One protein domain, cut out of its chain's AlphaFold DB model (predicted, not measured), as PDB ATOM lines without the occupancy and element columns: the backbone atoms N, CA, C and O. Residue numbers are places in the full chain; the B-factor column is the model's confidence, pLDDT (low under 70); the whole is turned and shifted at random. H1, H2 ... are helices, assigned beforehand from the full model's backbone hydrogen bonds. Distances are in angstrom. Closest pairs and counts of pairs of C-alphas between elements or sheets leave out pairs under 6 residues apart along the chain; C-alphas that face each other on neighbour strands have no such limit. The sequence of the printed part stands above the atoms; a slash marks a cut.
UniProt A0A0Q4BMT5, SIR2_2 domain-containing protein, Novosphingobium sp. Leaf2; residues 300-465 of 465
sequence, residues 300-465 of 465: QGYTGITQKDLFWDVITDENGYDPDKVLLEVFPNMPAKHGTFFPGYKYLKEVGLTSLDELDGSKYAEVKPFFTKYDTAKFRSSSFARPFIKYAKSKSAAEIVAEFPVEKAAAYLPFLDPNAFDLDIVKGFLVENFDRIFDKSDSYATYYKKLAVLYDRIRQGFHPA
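This is residues 300 to 465 of the 465 residues of the protein "SIR2_2 domain-containing protein" of Novosphingobium sp. Leaf2 (UniProt A0A0Q4BMT5). One long helix, H12, runs through the middle, and the shorter helices H1, H3, H6, H9, H10 and H11 pack round it, mostly crossed. Beyond this core, H7 and H8 pack on H9 at one end of the longest axis, while H2, H4 and H5 lie at the other end, with H2 packing on H3 and H4 on H5. The printed part has 166 residues with twelve named helices, H1 to H12 in order, and no named strand: the class is all helix. It is compact, with a radius of gyration of the C-alphas of 15.8 A, and spans 46 by 33 by 28 A.

H1, residues 307 to 316, is 14.4 A long and begins at C-alpha 307 (99.271, 97.466, 100.946). H2 is residues 323 to 330, H3 345 to 350, H4 356 to 360, H5 365 to 371 and H6 376 to 379. H7, residues 382 to 391, is 15.0 A long. H8 is residues 397 to 403. H9, residues 406 to 415, measures 15.1 A, and H10, residues 423 to 432, 14.2 A. H11 is residues 434 to 437. H12, residues 445 to 460, is 23.0 A long and ends at C-alpha 460 (109.140, 96.048, 84.911).

H12 is the hub, touching six helices. Its residues 447 to 454 alone touch H9, closest at the C-alphas of Ala 411 and Tyr 447, 5.4 A, at a steep tilt of 42 degrees, the same way. H12 touches H10 at Leu 430 and Ala 452, C-alphas 6.9 A apart, with a tilt of 35.3 degrees, only just steep, opposite ways. The closest C-alphas of H12 to H1 are Asp 456 and Val 314, 6.4 A; to H3, Arg 457 and Tyr 345, 5.5 A; to H6, Lys 450 and Phe 379, 5.4 A; to H11, Ala 445 and Ile 437, 4.8 A. H8 and H9 form a hairpin at a shallow tilt of 31 degrees, with C-alphas 401 and 409 at 5.5 A. H7 touches H9 about perpendicular, 87 degrees, C-alphas 388 and 412 at 6.1 A. H2 touches H3, C-alphas 323 and 347 at 4.7 A, and H4 touches H5, C-alphas 359 and 365 at 5.6 A. Every O i to N i+4 pair is within hydrogen-bond range in H1, H2, H3, H8, H10 and H12; H7 and H9 have 4 of 6, H4 0 of 1 and H5 0 of 3, with O i to N i+3 pairs 2 of 2 in H4 and 3 of 4 in H5, while H6 and H11 are too short for an i+4 pair.

The C-alphas farthest apart, of Gln 300 and Lys 390, are 50.4 A apart. The printed part has no cut, and the link from H2 to H3, residues 331 to 344, is long. Mean pLDDT of the printed part is 82.7, with residues 300 to 304, 319, 335 to 340, 372 to 377 and 463 to 465 under 70.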
ATOM      1  N   GLN A 300     102.288 114.731 103.309       39.12
ATOM      2  CA  GLN A 300     101.727 113.860 104.340       39.12
ATOM      3  C   GLN A 300     102.351 112.472 104.181       39.12
ATOM      4  O   GLN A 300     102.510 111.969 103.071       39.12
ATOM      5  N   GLY A 301     102.816 111.928 105.305       46.62
ATOM      6  CA  GLY A 301     103.902 110.958 105.368       46.62
ATOM      7  C   GLY A 301     103.631 109.631 104.667       46.62
ATOM      8  O   GLY A 301     102.543 109.063 104.743       46.62
ATOM      9  N   TYR A 302     104.689 109.097 104.061       63.53
ATOM     10  CA  TYR A 302     104.745 107.755 103.481       63.53
ATOM     11  C   TYR A 302     104.398 106.664 104.516       63.53
ATOM     12  O   TYR A 302     103.977 105.572 104.150       63.53
ATOM     13  N   THR A 303     104.437 106.991 105.811       55.50
ATOM     14  CA  THR A 303     103.993 106.151 106.932       55.50
ATOM     15  C   THR A 303     102.521 105.717 106.870       55.50
ATOM     16  O   THR A 303     102.158 104.742 107.523       55.50
ATOM     17  N   GLY A 304     101.668 106.401 106.096       60.00
ATOM     18  CA  GLY A 304     100.252 106.049 105.920       60.00
ATOM     19  C   GLY A 304      99.933 105.168 104.706       60.00
ATOM     20  O   GLY A 304      98.781 104.758 104.559       60.00
ATOM     21  N   ILE A 305     100.906 104.887 103.832       75.44
ATOM     22  CA  ILE A 305     100.681 104.104 102.607       75.44
ATOM     23  C   ILE A 305     100.378 102.653 102.986       75.44
ATOM     24  O   ILE A 305     101.169 101.996 103.660       75.44
ATOM     25  N   THR A 306      99.235 102.131 102.539       81.56
ATOM     26  CA  THR A 306      98.810 100.758 102.827       81.56
ATOM     27  C   THR A 306      99.211  99.790 101.714       81.56
ATOM     28  O   THR A 306      99.543 100.173 100.593       81.56
ATOM     29  N   GLN A 307      99.105  98.483 101.986       81.06
ATOM     30  CA  GLN A 307      99.271  97.466 100.946       81.06
ATOM     31  C   GLN A 307      98.280  97.679  99.787       81.06
ATOM     32  O   GLN A 307      98.658  97.481  98.638       81.06
ATOM     33  N   LYS A 308      97.033  98.102 100.054       84.75
ATOM     34  CA  LYS A 308      96.040  98.352  98.995       84.75
ATOM     35  C   LYS A 308      96.519  99.442  98.040       84.75
ATOM     36  O   LYS A 308      96.434  99.254  96.832       84.75
ATOM     37  N   ASP A 309      97.115 100.498  98.571       83.94
ATOM     38  CA  ASP A 309      97.586 101.634  97.778       83.94
ATOM     39  C   ASP A 309      98.766 101.253  96.874       83.94
ATOM     40  O   ASP A 309      98.787 101.620  95.701       83.94
ATOM     41  N   LEU A 310      99.698 100.428  97.375       87.50
ATOM     42  CA  LEU A 310     100.813  99.909  96.571       87.50
ATOM     43  C   LEU A 310     100.337  99.014  95.418       87.50
ATOM     44  O   LEU A 310     100.876  99.089  94.317       87.50
ATOM     45  N   PHE A 311      99.340  98.154  95.661       89.62
ATOM     46  CA  PHE A 311      98.752  97.330  94.601       89.62
ATOM     47  C   PHE A 311      98.043  98.189  93.553       89.62
ATOM     48  O   PHE A 311      98.187  97.903  92.367       89.62
ATOM     49  N   TRP A 312      97.309  99.226  93.969       88.69
ATOM     50  CA  TRP A 312      96.652 100.138  93.033       88.69
ATOM     51  C   TRP A 312      97.681 100.867  92.168       88.69
ATOM     52  O   TRP A 312      97.633 100.748  90.948       88.69
ATOM     53  N   ASP A 313      98.675 101.508  92.789       87.81
ATOM     54  CA  ASP A 313      99.682 102.314  92.086       87.81
ATOM     55  C   ASP A 313     100.485 101.514  91.051       87.81
ATOM     56  O   ASP A 313     100.790 101.990  89.958       87.81
ATOM     57  N   VAL A 314     100.807 100.261  91.359       89.81
ATOM     58  CA  VAL A 314     101.547  99.396  90.437       89.81
ATOM     59  C   VAL A 314     100.703  98.970  89.228       89.81
ATOM     60  O   VAL A 314     101.234  98.777  88.126       89.81
ATOM     61  N   ILE A 315      99.388  98.840  89.407       89.38
ATOM     62  CA  ILE A 315      98.458  98.488  88.331       89.38
ATOM     63  C   ILE A 315      98.143  99.719  87.473       89.38
ATOM     64  O   ILE A 315      98.227  99.633  86.243       89.38
ATOM     65  N   THR A 316      97.799 100.851  88.094       85.12
ATOM     66  CA  THR A 316      97.233 102.025  87.409       85.12
ATOM     67  C   THR A 316      98.239 103.121  87.091       85.12
ATOM     68  O   THR A 316      98.064 103.777  86.067       85.12
ATOM     69  N   ASP A 317      99.330 103.225  87.854       79.06
ATOM     70  CA  ASP A 317     100.362 104.266  87.728       79.06
ATOM     71  C   ASP A 317      99.893 105.684  88.117       79.06
ATOM     72  O   ASP A 317     100.390 106.681  87.602       79.06
ATOM     73  N   GLU A 318      98.896 105.786  89.000       72.00
ATOM     74  CA  GLU A 318      98.187 107.046  89.270       72.00
ATOM     75  C   GLU A 318      98.730 107.861  90.452       72.00
ATOM     76  O   GLU A 318      98.473 109.062  90.518       72.00
ATOM     77  N   ASN A 319      99.465 107.256  91.395       67.81
ATOM     78  CA  ASN A 319      99.730 107.914  92.679       67.81
ATOM     79  C   ASN A 319     101.041 108.714  92.727       67.81
ATOM     80  O   ASN A 319     101.229 109.507  93.649       67.81
ATOM     81  N   GLY A 320     101.941 108.534  91.751       74.88
ATOM     82  CA  GLY A 320     103.168 109.334  91.625       74.88
ATOM     83  C   GLY A 320     104.081 109.287  92.856       74.88
ATOM     84  O   GLY A 320     104.684 110.301  93.212       74.88
ATOM     85  N   TYR A 321     104.138 108.144  93.545       83.81
ATOM     86  CA  TYR A 321     104.948 107.987  94.749       83.81
ATOM     87  C   TYR A 321     106.447 108.138  94.467       83.81
ATOM     88  O   TYR A 321     106.950 107.708  93.435       83.81
ATOM     89  N   ASP A 322     107.166 108.714  95.429       83.88
ATOM     90  CA  ASP A 322     108.624 108.769  95.452       83.88
ATOM     91  C   ASP A 322     109.159 107.353  95.734       83.88
ATOM     92  O   ASP A 322     108.963 106.834  96.843       83.88
ATOM     93  N   PRO A 323     109.817 106.707  94.758       87.44
ATOM     94  CA  PRO A 323     110.226 105.315  94.885       87.44
ATOM     95  C   PRO A 323     111.285 105.130  95.978       87.44
ATOM     96  O   PRO A 323     111.335 104.080  96.619       87.44
ATOM     97  N   ASP A 324     112.077 106.167  96.258       87.00
ATOM     98  CA  ASP A 324     113.094 106.177  97.303       87.00
ATOM     99  C   ASP A 324     112.440 106.067  98.688       87.00
ATOM    100  O   ASP A 324     112.817 105.231  99.514       87.00
ATOM    101  N   LYS A 325     111.380 106.848  98.914       84.50
ATOM    102  CA  LYS A 325     110.608 106.821 100.165       84.50
ATOM    103  C   LYS A 325     109.752 105.572 100.299       84.50
ATOM    104  O   LYS A 325     109.625 105.038 101.396       84.50
ATOM    105  N   VAL A 326     109.194 105.055  99.203       87.00
ATOM    106  CA  VAL A 326     108.471 103.777  99.246       87.00
ATOM    107  C   VAL A 326     109.400 102.658  99.719       87.00
ATOM    108  O   VAL A 326     109.064 101.925 100.650       87.00
ATOM    109  N   LEU A 327     110.596 102.546  99.141       88.31
ATOM    110  CA  LEU A 327     111.534 101.483  99.493       88.31
ATOM    111  C   LEU A 327     112.156 101.665 100.890       88.31
ATOM    112  O   LEU A 327     112.385 100.668 101.564       88.31
ATOM    113  N   LEU A 328     112.412 102.897 101.345       85.12
ATOM    114  CA  LEU A 328     113.107 103.146 102.620       85.12
ATOM    115  C   LEU A 328     112.177 103.393 103.817       85.12
ATOM    116  O   LEU A 328     112.565 103.111 104.945       85.12
ATOM    117  N   GLU A 329     110.962 103.900 103.604       82.12
ATOM    118  CA  GLU A 329     110.040 104.272 104.691       82.12
ATOM    119  C   GLU A 329     108.788 103.383 104.736       82.12
ATOM    120  O   GLU A 329     108.259 103.122 105.817       82.12
ATOM    121  N   VAL A 330     108.299 102.886 103.591       83.38
ATOM    122  CA  VAL A 330     107.057 102.089 103.536       83.38
ATOM    123  C   VAL A 330     107.347 100.605 103.712       83.38
ATOM    124  O   VAL A 330     106.785  99.962 104.596       83.38
ATOM    125  N   PHE A 331     108.227 100.039 102.884       85.00
ATOM    126  CA  PHE A 331     108.509  98.600 102.892       85.00
ATOM    127  C   PHE A 331     109.043  98.078 104.238       85.00
ATOM    128  O   PHE A 331     108.522  97.060 104.695       85.00
ATOM    129  N   PRO A 332     110.003  98.736 104.919       82.31
ATOM    130  CA  PRO A 332     110.515  98.251 106.205       82.31
ATOM    131  C   PRO A 332     109.446  98.176 107.304       82.31
ATOM    132  O   PRO A 332     109.494  97.291 108.155       82.31
ATOM    133  N   ASN A 333     108.438  99.050 107.236       76.06
ATOM    134  CA  ASN A 333     107.329  99.107 108.190       76.06
ATOM    135  C   ASN A 333     106.168  98.157 107.835       76.06
ATOM    136  O   ASN A 333     105.200  98.037 108.590       76.06
ATOM    137  N   MET A 334     106.239  97.454 106.699       78.75
ATOM    138  CA  MET A 334     105.211  96.500 106.290       78.75
ATOM    139  C   MET A 334     105.433  95.127 106.936       78.75
ATOM    140  O   MET A 334     106.556  94.621 106.987       78.75
ATOM    141  N   PRO A 335     104.360  94.433 107.359       66.31
ATOM    142  CA  PRO A 335     104.481  93.107 107.940       66.31
ATOM    143  C   PRO A 335     104.914  92.097 106.868       66.31
ATOM    144  O   PRO A 335     104.089  91.533 106.143       66.31
ATOM    145  N   ALA A 336     106.214  91.806 106.808       62.00
ATOM    146  CA  ALA A 336     106.821  90.809 105.926       62.00
ATOM    147  C   ALA A 336     106.520  89.355 106.367       62.00
ATOM    148  O   ALA A 336     107.414  88.502 106.399       62.00
ATOM    149  N   LYS A 337     105.262  89.049 106.726       56.44
ATOM    150  CA  LYS A 337     104.825  87.709 107.150       56.44
ATOM    151  C   LYS A 337     105.124  86.668 106.065       56.44
ATOM    152  O   LYS A 337     105.060  86.946 104.866       56.44
ATOM    153  N   HIS A 338     105.424  85.440 106.486       48.25
ATOM    154  CA  HIS A 338     105.610  84.313 105.573       48.25
ATOM    155  C   HIS A 338     104.373  84.130 104.670       48.25
ATOM    156  O   HIS A 338     103.274  83.901 105.165       48.25
ATOM    157  N   GLY A 339     104.559  84.210 103.346       54.12
ATOM    158  CA  GLY A 339     103.520  83.904 102.350       54.12
ATOM    159  C   GLY A 339     102.708  85.089 101.808       54.12
ATOM    160  O   GLY A 339     101.879  84.875 100.925       54.12
ATOM    161  N   THR A 340     102.944  86.319 102.272       66.31
ATOM    162  CA  THR A 340     102.259  87.515 101.750       66.31
ATOM    163  C   THR A 340     102.954  88.040 100.490       66.31
ATOM    164  O   THR A 340     104.151  88.306 100.524       66.31
ATOM    165  N   PHE A 341     102.207  88.205  99.394       77.56
ATOM    166  CA  PHE A 341     102.692  88.778  98.130       77.56
ATOM    167  C   PHE A 341     102.651  90.310  98.175       77.56
ATOM    168  O   PHE A 341     101.620  90.871  98.547       77.56
ATOM    169  N   PHE A 342     103.745  90.967  97.778       84.19
ATOM    170  CA  PHE A 342     103.859  92.428  97.711       84.19
ATOM    171  C   PHE A 342     104.335  92.885  96.324       84.19
ATOM    172  O   PHE A 342     105.298  92.309  95.814       84.19
ATOM    173  N   PRO A 343     103.677  93.888  95.716       85.69
ATOM    174  CA  PRO A 343     104.137  94.531  94.496       85.69
ATOM    175  C   PRO A 343     105.171  95.599  94.861       85.69
ATOM    176  O   PRO A 343     105.080  96.206  95.927       85.69
ATOM    177  N   GLY A 344     106.151  95.824  93.996       87.31
ATOM    178  CA  GLY A 344     107.209  96.806  94.231       87.31
ATOM    179  C   GLY A 344     108.361  96.787  93.231       87.31
ATOM    180  O   GLY A 344     109.315  97.542  93.401       87.31
ATOM    181  N   TYR A 345     108.289  95.949  92.194       90.06
ATOM    182  CA  TYR A 345     109.280  95.930  91.119       90.06
ATOM    183  C   TYR A 345     109.276  97.254  90.346       90.06
ATOM    184  O   TYR A 345     110.323  97.657  89.843       90.06
ATOM    185  N   LYS A 346     108.133  97.960  90.307       91.56
ATOM    186  CA  LYS A 346     108.021  99.336  89.796       91.56
ATOM    187  C   LYS A 346     109.042 100.257  90.460       91.56
ATOM    188  O   LYS A 346     109.899 100.807  89.777       91.56
ATOM    189  N   TYR A 347     108.999 100.346  91.787       92.19
ATOM    190  CA  TYR A 347     109.861 101.252  92.543       92.19
ATOM    191  C   TYR A 347     111.336 100.864  92.425       92.19
ATOM    192  O   TYR A 347     112.177 101.745  92.295       92.19
ATOM    193  N   LEU A 348     111.656  99.560  92.384       90.38
ATOM    194  CA  LEU A 348     113.024  99.092  92.122       90.38
ATOM    195  C   LEU A 348     113.547  99.593  90.767       90.38
ATOM    196  O   LEU A 348     114.669 100.088  90.686       90.38
ATOM    197  N   LYS A 349     112.726  99.512  89.714       89.94
ATOM    198  CA  LYS A 349     113.104  99.994  88.382       89.94
ATOM    199  C   LYS A 349     113.279 101.508  88.342       89.94
ATOM    200  O   LYS A 349     114.212 101.995  87.708       89.94
ATOM    201  N   GLU A 350     112.398 102.250  89.005       89.69
ATOM    202  CA  GLU A 350     112.442 103.716  89.035       89.69
ATOM    203  C   GLU A 350     113.678 104.256  89.764       89.69
ATOM    204  O   GLU A 350     114.217 105.282  89.353       89.69
ATOM    205  N   VAL A 351     114.199 103.534  90.765       89.94
ATOM    206  CA  VAL A 351     115.500 103.850  91.396       89.94
ATOM    207  C   VAL A 351     116.707 103.308  90.619       89.94
ATOM    208  O   VAL A 351     117.845 103.427  91.073       89.94
ATOM    209  N   GLY A 352     116.484 102.725  89.439       86.12
ATOM    210  CA  GLY A 352     117.533 102.260  88.534       86.12
ATOM    211  C   GLY A 352     118.040 100.837  88.783       86.12
ATOM    212  O   GLY A 352     119.037 100.457  88.174       86.12
ATOM    213  N   LEU A 353     117.380 100.042  89.632       86.69
ATOM    214  CA  LEU A 353     117.712  98.626  89.817       86.69
ATOM    215  C   LEU A 353     117.005  97.777  88.761       86.69
ATOM    216  O   LEU A 353     115.788  97.851  88.592       86.69
ATOM    217  N   THR A 354     117.764  96.936  88.066       81.69
ATOM    218  CA  THR A 354     117.255  96.079  86.981       81.69
ATOM    219  C   THR A 354     117.302  94.592  87.316       81.69
ATOM    220  O   THR A 354     116.659  93.781  86.646       81.69
ATOM    221  N   SER A 355     118.010  94.220  88.384       82.31
ATOM    222  CA  SER A 355     118.077  92.847  88.882       82.31
ATOM    223  C   SER A 355     118.007  92.783  90.409       82.31
ATOM    224  O   SER A 355     118.263  93.760  91.111       82.31
ATOM    225  N   LEU A 356     117.648  91.612  90.946       80.94
ATOM    226  CA  LEU A 356     117.665  91.383  92.397       80.94
ATOM    227  C   LEU A 356     119.088  91.232  92.956       80.94
ATOM    228  O   LEU A 356     119.266  91.395  94.158       80.94
ATOM    229  N   ASP A 357     120.082  90.958  92.108       80.75
ATOM    230  CA  ASP A 357     121.491  90.888  92.513       80.75
ATOM    231  C   ASP A 357     122.055  92.295  92.781       80.75
ATOM    232  O   ASP A 357     122.819  92.495  93.723       80.75
ATOM    233  N   GLU A 358     121.613  93.303  92.018       82.44
ATOM    234  CA  GLU A 358     121.951  94.717  92.256       82.44
ATOM    235  C   GLU A 358     121.357  95.254  93.571       82.44
ATOM    236  O   GLU A 358     121.907  96.179  94.170       82.44
ATOM    237  N   LEU A 359     120.261  94.656  94.058       82.62
ATOM    238  CA  LEU A 359     119.593  95.071  95.295       82.62
ATOM    239  C   LEU A 359     120.485  94.872  96.530       82.62
ATOM    240  O   LEU A 359     120.464  95.717  97.426       82.62
ATOM    241  N   ASP A 360     121.292  93.806  96.560       76.69
ATOM    242  CA  ASP A 360     122.189  93.470  97.680       76.69
ATOM    243  C   ASP A 360     123.277  94.516  97.926       76.69
ATOM    244  O   ASP A 360     123.659  94.760  99.069       76.69
ATOM    245  N   GLY A 361     123.781  95.130  96.854       75.44
ATOM    246  CA  GLY A 361     124.810  96.167  96.918       75.44
ATOM    247  C   GLY A 361     124.256  97.582  97.091       75.44
ATOM    248  O   GLY A 361     125.030  98.538  97.119       75.44
ATOM    249  N   SER A 362     122.932  97.733  97.164       85.00
ATOM    250  CA  SER A 362     122.256  99.031  97.191       85.00
ATOM    251  C   SER A 362     121.863  99.460  98.608       85.00
ATOM    252  O   SER A 362     121.793  98.650  99.534       85.00
ATOM    253  N   LYS A 363     121.493 100.738  98.768       88.25
ATOM    254  CA  LYS A 363     120.904 101.260 100.016       88.25
ATOM    255  C   LYS A 363     119.542 100.635 100.373       88.25
ATOM    256  O   LYS A 363     119.042 100.887 101.461       88.25
ATOM    257  N   TYR A 364     118.957  99.818  99.492       88.44
ATOM    258  CA  TYR A 364     117.657  99.165  99.681       88.44
ATOM    259  C   TYR A 364     117.776  97.675 100.046       88.44
ATOM    260  O   TYR A 364     116.800  96.932  99.948       88.44
ATOM    261  N   ALA A 365     118.951  97.197 100.467       83.62
ATOM    262  CA  ALA A 365     119.165  95.782 100.787       83.62
ATOM    263  C   ALA A 365     118.134  95.214 101.793       83.62
ATOM    264  O   ALA A 365     117.742  94.049 101.697       83.62
ATOM    265  N   GLU A 366     117.623  96.043 102.709       82.19
ATOM    266  CA  GLU A 366     116.633  95.646 103.718       82.19
ATOM    267  C   GLU A 366     115.278  95.220 103.134       82.19
ATOM    268  O   GLU A 366     114.585  94.400 103.739       82.19
ATOM    269  N   VAL A 367     114.905  95.684 101.933       86.00
ATOM    270  CA  VAL A 367     113.635  95.283 101.298       86.00
ATOM    271  C   VAL A 367     113.735  93.976 100.517       86.00
ATOM    272  O   VAL A 367     112.726  93.427 100.069       86.00
ATOM    273  N   LYS A 368     114.935  93.403 100.382       81.69
ATOM    274  CA  LYS A 368     115.170  92.130  99.689       81.69
ATOM    275  C   LYS A 368     114.232  90.989 100.109       81.69
ATOM    276  O   LYS A 368     113.781  90.255  99.216       81.69
ATOM    277  N   PRO A 369     113.872  90.800 101.397       80.88
ATOM    278  CA  PRO A 369     112.948  89.746 101.815       80.88
ATOM    279  C   PRO A 369     111.548  89.857 101.200       80.88
ATOM    280  O   PRO A 369     110.814  88.866 101.222       80.88
ATOM    281  N   PHE A 370     111.161  91.019 100.662       80.00
ATOM    282  CA  PHE A 370     109.892  91.199  99.960       80.00
ATOM    283  C   PHE A 370     109.917  90.646  98.536       80.00
ATOM    284  O   PHE A 370     108.865  90.231  98.072       80.00
ATOM    285  N   PHE A 371     111.085  90.569  97.885       78.81
ATOM    286  CA  PHE A 371     111.227  90.213  96.463       78.81
ATOM    287  C   PHE A 371     111.863  88.838  96.222       78.81
ATOM    288  O   PHE A 371     111.508  88.125  95.284       78.81
ATOM    289  N   THR A 372     112.781  88.424  97.095       65.31
ATOM    290  CA  THR A 372     113.572  87.182  96.947       65.31
ATOM    291  C   THR A 372     112.837  85.907  97.320       65.31
ATOM    292  O   THR A 372     113.344  84.799  97.150       65.31
ATOM    293  N   LYS A 373     111.600  86.035  97.797       60.56
ATOM    294  CA  LYS A 373     110.786  84.888  98.190       60.56
ATOM    295  C   LYS A 373     110.073  84.227  97.004       60.56
ATOM    296  O   LYS A 373     109.484  83.169  97.238       60.56
ATOM    297  N   TYR A 374     110.136  84.765  95.774       62.16
ATOM    298  CA  TYR A 374     109.317  84.314  94.632       62.16
ATOM    299  C   TYR A 374     110.114  83.759  93.436       62.16
ATOM    300  O   TYR A 374     110.454  84.468  92.489       62.16
ATOM    301  N   ASP A 375     110.307  82.444  93.421       63.12
ATOM    302  CA  ASP A 375     110.465  81.708  92.161       63.12
ATOM    303  C   ASP A 375     109.136  81.786  91.373       63.12
ATOM    304  O   ASP A 375     108.058  81.780  91.979       63.12
ATOM    305  N   THR A 376     109.186  81.853  90.039       62.47
ATOM    306  CA  THR A 376     108.037  81.798  89.110       62.47
ATOM    307  C   THR A 376     107.047  80.701  89.487       62.47
ATOM    308  O   THR A 376     105.829  80.883  89.415       62.47
ATOM    309  N   ALA A 377     107.570  79.570  89.968       66.00
ATOM    310  CA  ALA A 377     106.787  78.439  90.445       66.00
ATOM    311  C   ALA A 377     105.809  78.794  91.584       66.00
ATOM    312  O   ALA A 377     104.781  78.138  91.721       66.00
ATOM    313  N   LYS A 378     106.066  79.840  92.382       74.19
ATOM    314  CA  LYS A 378     105.210  80.238  93.517       74.19
ATOM    315  C   LYS A 378     104.003  81.090  93.122       74.19
ATOM    316  O   LYS A 378     103.000  81.093  93.852       74.19
ATOM    317  N   PHE A 379     104.052  81.764  91.970       79.81
ATOM    318  CA  PHE A 379     102.884  82.447  91.396       79.81
ATOM    319  C   PHE A 379     101.872  81.449  90.817       79.81
ATOM    320  O   PHE A 379     100.681  81.739  90.743       79.81
ATOM    321  N   ARG A 380     102.327  80.233  90.499       84.38
ATOM    322  CA  ARG A 380     101.524  79.130  89.968       84.38
ATOM    323  C   ARG A 380     101.059  78.212  91.097       84.38
ATOM    324  O   ARG A 380     101.852  77.698  91.877       84.38
ATOM    325  N   SER A 381      99.751  77.994  91.216       83.94
ATOM    326  CA  SER A 381      99.211  77.089  92.240       83.94
ATOM    327  C   SER A 381      99.104  75.659  91.722       83.94
ATOM    328  O   SER A 381      98.414  75.409  90.735       83.94
ATOM    329  N   SER A 382      99.728  74.698  92.405       82.06
ATOM    330  CA  SER A 382      99.761  73.288  91.978       82.06
ATOM    331  C   SER A 382      98.368  72.683  91.752       82.06
ATOM    332  O   SER A 382      98.194  71.878  90.835       82.06
ATOM    333  N   SER A 383      97.359  73.123  92.512       83.88
ATOM    334  CA  SER A 383      95.960  72.704  92.355       83.88
ATOM    335  C   SER A 383      95.350  73.081  90.997       83.88
ATOM    336  O   SER A 383      94.479  72.368  90.499       83.88
ATOM    337  N   PHE A 384      95.837  74.151  90.362       86.56
ATOM    338  CA  PHE A 384      95.350  74.645  89.072       86.56
ATOM    339  C   PHE A 384      96.220  74.225  87.883       86.56
ATOM    340  O   PHE A 384      95.781  74.373  86.746       86.56
ATOM    341  N   ALA A 385      97.379  73.598  88.117       86.31
ATOM    342  CA  ALA A 385      98.290  73.174  87.053       86.31
ATOM    343  C   ALA A 385      97.661  72.140  86.097       86.31
ATOM    344  O   ALA A 385      97.659  72.329  84.882       86.31
ATOM    345  N   ARG A 386      97.078  71.053  86.628       86.94
ATOM    346  CA  ARG A 386      96.418  70.027  85.792       86.94
ATOM    347  C   ARG A 386      95.171  70.571  85.074       86.94
ATOM    348  O   ARG A 386      95.049  70.328  83.873       86.94
ATOM    349  N   PRO A 387      94.261  71.312  85.745       88.44
ATOM    350  CA  PRO A 387      93.142  71.966  85.066       88.44
ATOM    351  C   PRO A 387      93.574  72.940  83.962       88.44
ATOM    352  O   PRO A 387      92.997  72.902  82.879       88.44
ATOM    353  N   PHE A 388      94.607  73.754  84.196       90.00
ATOM    354  CA  PHE A 388      95.136  74.677  83.191       90.00
ATOM    355  C   PHE A 388      95.622  73.926  81.946       90.00
ATOM    356  O   PHE A 388      95.191  74.235  80.837       90.00
ATOM    357  N   ILE A 389      96.440  72.880  82.129       90.25
ATOM    358  CA  ILE A 389      96.962  72.071  81.016       90.25
ATOM    359  C   ILE A 389      95.825  71.497  80.163       90.25
ATOM    360  O   ILE A 389      95.934  71.457  78.940       90.25
ATOM    361  N   LYS A 390      94.738  71.064  80.807       89.38
ATOM    362  CA  LYS A 390      93.607  70.425  80.133       89.38
ATOM    363  C   LYS A 390      92.696  71.412  79.394       89.38
ATOM    364  O   LYS A 390      92.162  71.043  78.354       89.38
ATOM    365  N   TYR A 391      92.475  72.611  79.936       89.38
ATOM    366  CA  TYR A 391      91.402  73.499  79.465       89.38
ATOM    367  C   TYR A 391      91.869  74.859  78.929       89.38
ATOM    368  O   TYR A 391      91.123  75.488  78.182       89.38
ATOM    369  N   ALA A 392      93.060  75.328  79.310       88.56
ATOM    370  CA  ALA A 392      93.501  76.705  79.072       88.56
ATOM    371  C   ALA A 392      94.907  76.843  78.458       88.56
ATOM    372  O   ALA A 392      95.261  77.933  78.031       88.56
ATOM    373  N   LYS A 393      95.699  75.764  78.350       87.44
ATOM    374  CA  LYS A 393      97.089  75.822  77.853       87.44
ATOM    375  C   LYS A 393      97.243  76.445  76.462       87.44
ATOM    376  O   LYS A 393      98.246  77.094  76.204       87.44
ATOM    377  N   SER A 394      96.298  76.193  75.561       86.94
ATOM    378  CA  SER A 394      96.342  76.689  74.180       86.94
ATOM    379  C   SER A 394      95.657  78.044  73.991       86.94
ATOM    380  O   SER A 394      95.486  78.454  72.850       86.94
ATOM    381  N   LYS A 395      95.206  78.687  75.074       90.12
ATOM    382  CA  LYS A 395      94.435  79.932  75.038       90.12
ATOM    383  C   LYS A 395      95.316  81.131  75.373       90.12
ATOM    384  O   LYS A 395      96.247  81.022  76.168       90.12
ATOM    385  N   SER A 396      94.991  82.275  74.791       91.56
ATOM    386  CA  SER A 396      95.550  83.589  75.112       91.56
ATOM    387  C   SER A 396      94.992  84.145  76.427       91.56
ATOM    388  O   SER A 396      93.976  83.666  76.943       91.56
ATOM    389  N   ALA A 397      95.619  85.197  76.965       91.44
ATOM    390  CA  ALA A 397      95.091  85.920  78.125       91.44
ATOM    391  C   ALA A 397      93.645  86.406  77.906       91.44
ATOM    392  O   ALA A 397      92.809  86.240  78.793       91.44
ATOM    393  N   ALA A 398      93.328  86.923  76.712       92.50
ATOM    394  CA  ALA A 398      91.990  87.407  76.368       92.50
ATOM    395  C   ALA A 398      90.941  86.283  76.383       92.50
ATOM    396  O   ALA A 398      89.878  86.430  76.983       92.50
ATOM    397  N   GLU A 399      91.260  85.128  75.792       91.75
ATOM    398  CA  GLU A 399      90.377  83.952  75.805       91.75
ATOM    399  C   GLU A 399      90.190  83.397  77.224       91.75
ATOM    400  O   GLU A 399      89.100  82.954  77.583       91.75
ATOM    401  N   ILE A 400      91.230  83.441  78.067       93.12
ATOM    402  CA  ILE A 400      91.119  83.004  79.464       93.12
ATOM    403  C   ILE A 400      90.189  83.921  80.265       93.12
ATOM    404  O   ILE A 400      89.364  83.419  81.029       93.12
ATOM    405  N   VAL A 401      90.305  85.240  80.095       93.56
ATOM    406  CA  VAL A 401      89.446  86.219  80.778       93.56
ATOM    407  C   VAL A 401      87.992  86.113  80.305       93.56
ATOM    408  O   VAL A 401      87.083  86.223  81.122       93.56
ATOM    409  N   ALA A 402      87.761  85.846  79.016       92.19
ATOM    410  CA  ALA A 402      86.415  85.764  78.449       92.19
ATOM    411  C   ALA A 402      85.686  84.438  78.744       92.19
ATOM    412  O   ALA A 402      84.474  84.433  78.952       92.19
ATOM    413  N   GLU A 403      86.392  83.302  78.732       92.44
ATOM    414  CA  GLU A 403      85.749  81.978  78.756       92.44
ATOM    415  C   GLU A 403      85.676  81.319  80.140       92.44
ATOM    416  O   GLU A 403      84.957  80.330  80.314       92.44
ATOM    417  N   PHE A 404      86.426  81.811  81.128       92.38
ATOM    418  CA  PHE A 404      86.448  81.227  82.469       92.38
ATOM    419  C   PHE A 404      85.856  82.173  83.515       92.38
ATOM    420  O   PHE A 404      85.992  83.386  83.399       92.38
ATOM    421  N   PRO A 405      85.261  81.628  84.596       91.94
ATOM    422  CA  PRO A 405      84.918  82.425  85.766       91.94
ATOM    423  C   PRO A 405      86.131  83.206  86.269       91.94
ATOM    424  O   PRO A 405      87.248  82.674  86.273       91.94
ATOM    425  N   VAL A 406      85.892  84.428  86.735       90.75
ATOM    426  CA  VAL A 406      86.918  85.392  87.158       90.75
ATOM    427  C   VAL A 406      87.919  84.767  88.142       90.75
ATOM    428  O   VAL A 406      89.129  84.940  88.014       90.75
ATOM    429  N   GLU A 407      87.443  83.934  89.065       90.00
ATOM    430  CA  GLU A 407      88.267  83.243  90.059       90.00
ATOM    431  C   GLU A 407      89.277  82.276  89.418       90.00
ATOM    432  O   GLU A 407      90.428  82.170  89.847       90.00
ATOM    433  N   LYS A 408      88.854  81.564  88.365       88.75
ATOM    434  CA  LYS A 408      89.715  80.643  87.611       88.75
ATOM    435  C   LYS A 408      90.632  81.395  86.660       88.75
ATOM    436  O   LYS A 408      91.780  80.983  86.520       88.75
ATOM    437  N   ALA A 409      90.161  82.483  86.053       92.12
ATOM    438  CA  ALA A 409      90.989  83.345  85.218       92.12
ATOM    439  C   ALA A 409      92.188  83.880  86.021       92.12
ATOM    440  O   ALA A 409      93.332  83.681  85.612       92.12
ATOM    441  N   ALA A 410      91.954  84.397  87.234       91.25
ATOM    442  CA  ALA A 410      93.017  84.850  88.137       91.25
ATOM    443  C   ALA A 410      94.044  83.752  88.476       91.25
ATOM    444  O   ALA A 410      95.234  84.028  88.629       91.25
ATOM    445  N   ALA A 411      93.603  82.493  88.573       89.94
ATOM    446  CA  ALA A 411      94.473  81.351  88.844       89.94
ATOM    447  C   ALA A 411      95.191  80.796  87.596       89.94
ATOM    448  O   ALA A 411      96.243  80.172  87.741       89.94
ATOM    449  N   TYR A 412      94.644  80.987  86.391       92.38
ATOM    450  CA  TYR A 412      95.190  80.475  85.126       92.38
ATOM    451  C   TYR A 412      96.155  81.436  84.442       92.38
ATOM    452  O   TYR A 412      97.150  80.971  83.891       92.38
ATOM    453  N   LEU A 413      95.921  82.747  84.514       92.75
ATOM    454  CA  LEU A 413      96.794  83.749  83.893       92.75
ATOM    455  C   LEU A 413      98.284  83.599  84.288       92.75
ATOM    456  O   LEU A 413      99.124  83.656  83.392       92.75
ATOM    457  N   PRO A 414      98.661  83.281  85.548       91.38
ATOM    458  CA  PRO A 414     100.066  83.047  85.916       91.38
ATOM    459  C   PRO A 414     100.748  81.843  85.238       91.38
ATOM    460  O   PRO A 414     101.969  81.682  85.341       91.38
ATOM    461  N   PHE A 415      99.984  80.949  84.604       88.50
ATOM    462  CA  PHE A 415     100.514  79.783  83.891       88.50
ATOM    463  C   PHE A 415     100.830  80.046  82.421       88.50
ATOM    464  O   PHE A 415     101.468  79.194  81.804       88.50
ATOM    465  N   LEU A 416     100.410  81.188  81.875       88.81
ATOM    466  CA  LEU A 416     100.719  81.554  80.500       88.81
ATOM    467  C   LEU A 416     102.229  81.705  80.297       88.81
ATOM    468  O   LEU A 416     102.973  82.094  81.205       88.81
ATOM    469  N   ASP A 417     102.670  81.380  79.085       83.12
ATOM    470  CA  ASP A 417     104.016  81.714  78.635       83.12
ATOM    471  C   ASP A 417     104.152  83.242  78.501       83.12
ATOM    472  O   ASP A 417     103.157  83.908  78.201       83.12
ATOM    473  N   PRO A 418     105.358  83.822  78.663       77.06
ATOM    474  CA  PRO A 418     105.552  85.274  78.604       77.06
ATOM    475  C   PRO A 418     104.995  85.936  77.335       77.06
ATOM    476  O   PRO A 418     104.467  87.036  77.408       77.06
ATOM    477  N   ASN A 419     105.043  85.242  76.192       78.75
ATOM    478  CA  ASN A 419     104.507  85.737  74.915       78.75
ATOM    479  C   ASN A 419     102.969  85.738  74.848       78.75
ATOM    480  O   ASN A 419     102.400  86.422  74.006       78.75
ATOM    481  N   ALA A 420     102.300  84.939  75.684       82.62
ATOM    482  CA  ALA A 420     100.841  84.857  75.762       82.62
ATOM    483  C   ALA A 420     100.266  85.663  76.945       82.62
ATOM    484  O   ALA A 420      99.050  85.847  77.025       82.62
ATOM    485  N   PHE A 421     101.128  86.134  77.855       87.19
ATOM    486  CA  PHE A 421     100.786  86.986  78.991       87.19
ATOM    487  C   PHE A 421     100.693  88.454  78.540       87.19
ATOM    488  O   PHE A 421     101.618  89.243  78.718       87.19
ATOM    489  N   ASP A 422      99.572  88.801  77.911       91.81
ATOM    490  CA  ASP A 422      99.298  90.162  77.444       91.81
ATOM    491  C   ASP A 422      99.100  91.121  78.634       91.81
ATOM    492  O   ASP A 422      98.171  90.963  79.432       91.81
ATOM    493  N   LEU A 423      99.993  92.109  78.761       91.25
ATOM    494  CA  LEU A 423      99.995  93.052  79.880       91.25
ATOM    495  C   LEU A 423      98.751  93.945  79.903       91.25
ATOM    496  O   LEU A 423      98.257  94.225  80.993       91.25
ATOM    497  N   ASP A 424      98.224  94.362  78.753       92.56
ATOM    498  CA  ASP A 424      97.072  95.265  78.700       92.56
ATOM    499  C   ASP A 424      95.795  94.531  79.115       92.56
ATOM    500  O   ASP A 424      95.004  95.039  79.917       92.56
ATOM    501  N   ILE A 425      95.640  93.285  78.659       93.75
ATOM    502  CA  ILE A 425      94.524  92.423  79.062       93.75
ATOM    503  C   ILE A 425      94.593  92.105  80.558       93.75
ATOM    504  O   ILE A 425      93.585  92.191  81.262       93.75
ATOM    505  N   VAL A 426      95.778  91.755  81.070       93.81
ATOM    506  CA  VAL A 426      95.957  91.453  82.496       93.81
ATOM    507  C   VAL A 426      95.744  92.701  83.356       93.81
ATOM    508  O   VAL A 426      95.105  92.599  84.403       93.81
ATOM    509  N   LYS A 427      96.212  93.878  82.916       94.38
ATOM    510  CA  LYS A 427      95.942  95.158  83.588       94.38
ATOM    511  C   LYS A 427      94.441  95.415  83.670       94.38
ATOM    512  O   LYS A 427      93.945  95.650  84.769       94.38
ATOM    513  N   GLY A 428      93.721  95.327  82.547       92.62
ATOM    514  CA  GLY A 428      92.267  95.515  82.506       92.62
ATOM    515  C   GLY A 428      91.541  94.575  83.469       92.62
ATOM    516  O   GLY A 428      90.781  95.025  84.323       92.62
ATOM    517  N   PHE A 429      91.882  93.284  83.429       94.94
ATOM    518  CA  PHE A 429      91.333  92.281  84.340       94.94
ATOM    519  C   PHE A 429      91.601  92.599  85.823       94.94
ATOM    520  O   PHE A 429      90.715  92.431  86.662       94.94
ATOM    521  N   LEU A 430      92.814  93.045  86.166       93.88
ATOM    522  CA  LEU A 430      93.187  93.400  87.539       93.88
ATOM    523  C   LEU A 430      92.478  94.664  88.037       93.88
ATOM    524  O   LEU A 430      92.099  94.704  89.204       93.88
ATOM    525  N   VAL A 431      92.279  95.666  87.173       91.69
ATOM    526  CA  VAL A 431      91.530  96.891  87.502       91.69
ATOM    527  C   VAL A 431      90.063  96.562  87.768       91.69
ATOM    528  O   VAL A 431      89.537  96.929  88.816       91.69
ATOM    529  N   GLU A 432      89.417  95.809  86.872       91.56
ATOM    530  CA  GLU A 432      88.005  95.422  87.011       91.56
ATOM    531  C   GLU A 432      87.733  94.596  88.276       91.56
ATOM    532  O   GLU A 432      86.636  94.640  88.830       91.56
ATOM    533  N   ASN A 433      88.732  93.848  88.752       91.62
ATOM    534  CA  ASN A 433      88.597  92.920  89.874       91.62
ATOM    535  C   ASN A 433      89.427  93.326  91.100       91.62
ATOM    536  O   ASN A 433      89.698  92.492  91.968       91.62
ATOM    537  N   PHE A 434      89.823  94.598  91.195       89.25
ATOM    538  CA  PHE A 434      90.760  95.069  92.214       89.25
ATOM    539  C   PHE A 434      90.269  94.835  93.649       89.25
ATOM    540  O   PHE A 434      91.032  94.388  94.508       89.25
ATOM    541  N   ASP A 435      88.981  95.060  93.921       86.25
ATOM    542  CA  ASP A 435      88.427  94.880  95.268       86.25
ATOM    543  C   ASP A 435      88.511  93.424  95.762       86.25
ATOM    544  O   ASP A 435      88.665  93.187  96.964       86.25
ATOM    545  N   ARG A 436      88.544  92.444  94.847       85.81
ATOM    546  CA  ARG A 436      88.686  91.014  95.176       85.81
ATOM    547  C   ARG A 436      90.079  90.661  95.708       85.81
ATOM    548  O   ARG A 436      90.246  89.637  96.364       85.81
ATOM    549  N   ILE A 437      91.084  91.517  95.492       81.69
ATOM    550  CA  ILE A 437      92.444  91.344  96.035       81.69
ATOM    551  C   ILE A 437      92.433  91.403  97.571       81.69
ATOM    552  O   ILE A 437      93.221  90.711  98.223       81.69
ATOM    553  N   PHE A 438      91.555  92.214  98.166       79.00
ATOM    554  CA  PHE A 438      91.525  92.475  99.612       79.00
ATOM    555  C   PHE A 438      90.250  91.989 100.310       79.00
ATOM    556  O   PHE A 438      90.119  92.170 101.523       79.00
ATOM    557  N   ASP A 439      89.346  91.330  99.583       78.81
ATOM    558  CA  ASP A 439      88.163  90.700 100.157       78.81
ATOM    559  C   ASP A 439      88.557  89.484 101.015       78.81
ATOM    560  O   ASP A 439      89.030  88.461 100.522       78.81
ATOM    561  N   LYS A 440      88.360  89.597 102.334       71.25
ATOM    562  CA  LYS A 440      88.664  88.524 103.297       71.25
ATOM    563  C   LYS A 440      87.699  87.338 103.196       71.25
ATOM    564  O   LYS A 440      88.013  86.274 103.724       71.25
ATOM    565  N   SER A 441      86.536  87.529 102.576       72.69
ATOM    566  CA  SER A 441      85.542  86.479 102.351       72.69
ATOM    567  C   SER A 441      85.782  85.703 101.052       72.69
ATOM    568  O   SER A 441      85.285  84.583 100.910       72.69
ATOM    569  N   ASP A 442      86.604  86.237 100.140       76.75
ATOM    570  CA  ASP A 442      86.945  85.575  98.886       76.75
ATOM    571  C   ASP A 442      88.109  84.587  99.071       76.75
ATOM    572  O   ASP A 442      89.283  84.946  99.206       76.75
ATOM    573  N   SER A 443      87.786  83.292  99.007       78.69
ATOM    574  CA  SER A 443      88.774  82.203  99.024       78.69
ATOM    575  C   SER A 443      89.820  82.272  97.892       78.69
ATOM    576  O   SER A 443      90.853  81.600  97.974       78.69
ATOM    577  N   TYR A 444      89.593  83.094  96.859       82.31
ATOM    578  CA  TYR A 444      90.482  83.303  95.718       82.31
ATOM    579  C   TYR A 444      91.316  84.590  95.785       82.31
ATOM    580  O   TYR A 444      92.182  84.768  94.926       82.31
ATOM    581  N   ALA A 445      91.163  85.437  96.812       84.06
ATOM    582  CA  ALA A 445      91.890  86.711  96.953       84.06
ATOM    583  C   ALA A 445      93.417  86.574  96.764       84.06
ATOM    584  O   ALA A 445      94.086  87.410  96.154       84.06
ATOM    585  N   THR A 446      93.984  85.454  97.225       84.12
ATOM    586  CA  THR A 446      95.416  85.150  97.077       84.12
ATOM    587  C   THR A 446      95.856  85.015  95.612       84.12
ATOM    588  O   THR A 446      96.989  85.373  95.292       84.12
ATOM    589  N   TYR A 447      95.006  84.518  94.706       88.44
ATOM    590  CA  TYR A 447      95.358  84.369  93.287       88.44
ATOM    591  C   TYR A 447      95.421  85.718  92.574       88.44
ATOM    592  O   TYR A 447      96.362  85.948  91.820       88.44
ATOM    593  N   TYR A 448      94.510  86.642  92.892       89.75
ATOM    594  CA  TYR A 448      94.581  88.011  92.378       89.75
ATOM    595  C   TYR A 448      95.838  88.737  92.879       89.75
ATOM    596  O   TYR A 448      96.534  89.366  92.085       89.75
ATOM    597  N   LYS A 449      96.212  88.565  94.160       88.69
ATOM    598  CA  LYS A 449      97.484  89.096  94.695       88.69
ATOM    599  C   LYS A 449      98.697  88.561  93.937       88.69
ATOM    600  O   LYS A 449      99.573  89.329  93.553       88.69
ATOM    601  N   LYS A 450      98.751  87.245  93.710       88.50
ATOM    602  CA  LYS A 450      99.830  86.608  92.938       88.50
ATOM    603  C   LYS A 450      99.907  87.162  91.520       88.50
ATOM    604  O   LYS A 450     101.003  87.459  91.057       88.50
ATOM    605  N   LEU A 451      98.762  87.295  90.855       91.44
ATOM    606  CA  LEU A 451      98.687  87.805  89.493       91.44
ATOM    607  C   LEU A 451      99.164  89.258  89.403       91.44
ATOM    608  O   LEU A 451      99.966  89.557  88.528       91.44
ATOM    609  N   ALA A 452      98.749  90.130  90.323       91.56
ATOM    610  CA  ALA A 452      99.174  91.530  90.335       91.56
ATOM    611  C   ALA A 452     100.684  91.696  90.573       91.56
ATOM    612  O   ALA A 452     101.329  92.490  89.893       91.56
ATOM    613  N   VAL A 453     101.279  90.904  91.473       90.38
ATOM    614  CA  VAL A 453     102.738  90.924  91.687       90.38
ATOM    615  C   VAL A 453     103.497  90.339  90.493       90.38
ATOM    616  O   VAL A 453     104.560  90.840  90.135       90.38
ATOM    617  N   LEU A 454     102.964  89.298  89.846       89.94
ATOM    618  CA  LEU A 454     103.551  88.758  88.619       89.94
ATOM    619  C   LEU A 454     103.478  89.770  87.467       89.94
ATOM    620  O   LEU A 454     104.456  89.934  86.742       89.94
ATOM    621  N   TYR A 455     102.342  90.453  87.319       91.69
ATOM    622  CA  TYR A 455     102.147  91.527  86.350       91.69
ATOM    623  C   TYR A 455     103.173  92.645  86.551       91.69
ATOM    624  O   TYR A 455     103.870  92.988  85.600       91.69
ATOM    625  N   ASP A 456     103.333  93.140  87.783       91.69
ATOM    626  CA  ASP A 456     104.354  94.131  88.142       91.69
ATOM    627  C   ASP A 456     105.750  93.660  87.735       91.69
ATOM    628  O   ASP A 456     106.454  94.305  86.966       91.69
ATOM    629  N   ARG A 457     106.120  92.454  88.166       88.19
ATOM    630  CA  ARG A 457     107.423  91.867  87.868       88.19
ATOM    631  C   ARG A 457     107.717  91.812  86.362       88.19
ATOM    632  O   ARG A 457     108.804  92.204  85.940       88.19
ATOM    633  N   ILE A 458     106.765  91.322  85.559       88.38
ATOM    634  CA  ILE A 458     106.923  91.186  84.102       88.38
ATOM    635  C   ILE A 458     106.950  92.562  83.433       88.38
ATOM    636  O   ILE A 458     107.855  92.823  82.642       88.38
ATOM    637  N   ARG A 459     106.011  93.456  83.779       90.31
ATOM    638  CA  ARG A 459     105.932  94.829  83.248       90.31
ATOM    639  C   ARG A 459     107.248  95.578  83.440       90.31
ATOM    640  O   ARG A 459     107.668  96.342  82.573       90.31
ATOM    641  N   GLN A 460     107.914  95.342  84.567       89.75
ATOM    642  CA  GLN A 460     109.140  96.048  84.911       89.75
ATOM    643  C   GLN A 460     110.409  95.404  84.347       89.75
ATOM    644  O   GLN A 460     111.453  96.051  84.356       89.75
ATOM    645  N   GLY A 461     110.317  94.222  83.731       83.69
ATOM    646  CA  GLY A 461     111.450  93.552  83.082       83.69
ATOM    647  C   GLY A 461     112.283  92.680  84.023       83.69
ATOM    648  O   GLY A 461     113.359  92.225  83.647       83.69
ATOM    649  N   PHE A 462     111.780  92.390  85.228       79.62
ATOM    650  CA  PHE A 462     112.403  91.449  86.161       79.62
ATOM    651  C   PHE A 462     112.055  90.012  85.756       79.62
ATOM    652  O   PHE A 462     111.293  89.308  86.432       79.62
ATOM    653  N   HIS A 463     112.573  89.575  84.609       62.78
ATOM    654  CA  HIS A 463     112.273  88.257  84.065       62.78
ATOM    655  C   HIS A 463     112.724  87.143  85.021       62.78
ATOM    656  O   HIS A 463     113.723  87.275  85.733       62.78
ATOM    657  N   PRO A 464     111.971  86.042  85.105       50.31
ATOM    658  CA  PRO A 464     112.477  84.855  85.760       50.31
ATOM    659  C   PRO A 464     113.626  84.253  84.956       50.31
ATOM    660  O   PRO A 464     113.521  84.142  83.735       50.31
ATOM    661  N   ALA A 465     114.705  83.899  85.653       41.28
ATOM    662  CA  ALA A 465     115.707  82.988  85.115       41.28
ATOM    663  C   ALA A 465     115.089  81.608  84.853       41.28
ATOM    664  O   ALA A 465     114.195  81.206  85.642       41.28
TER     665      ALA A 465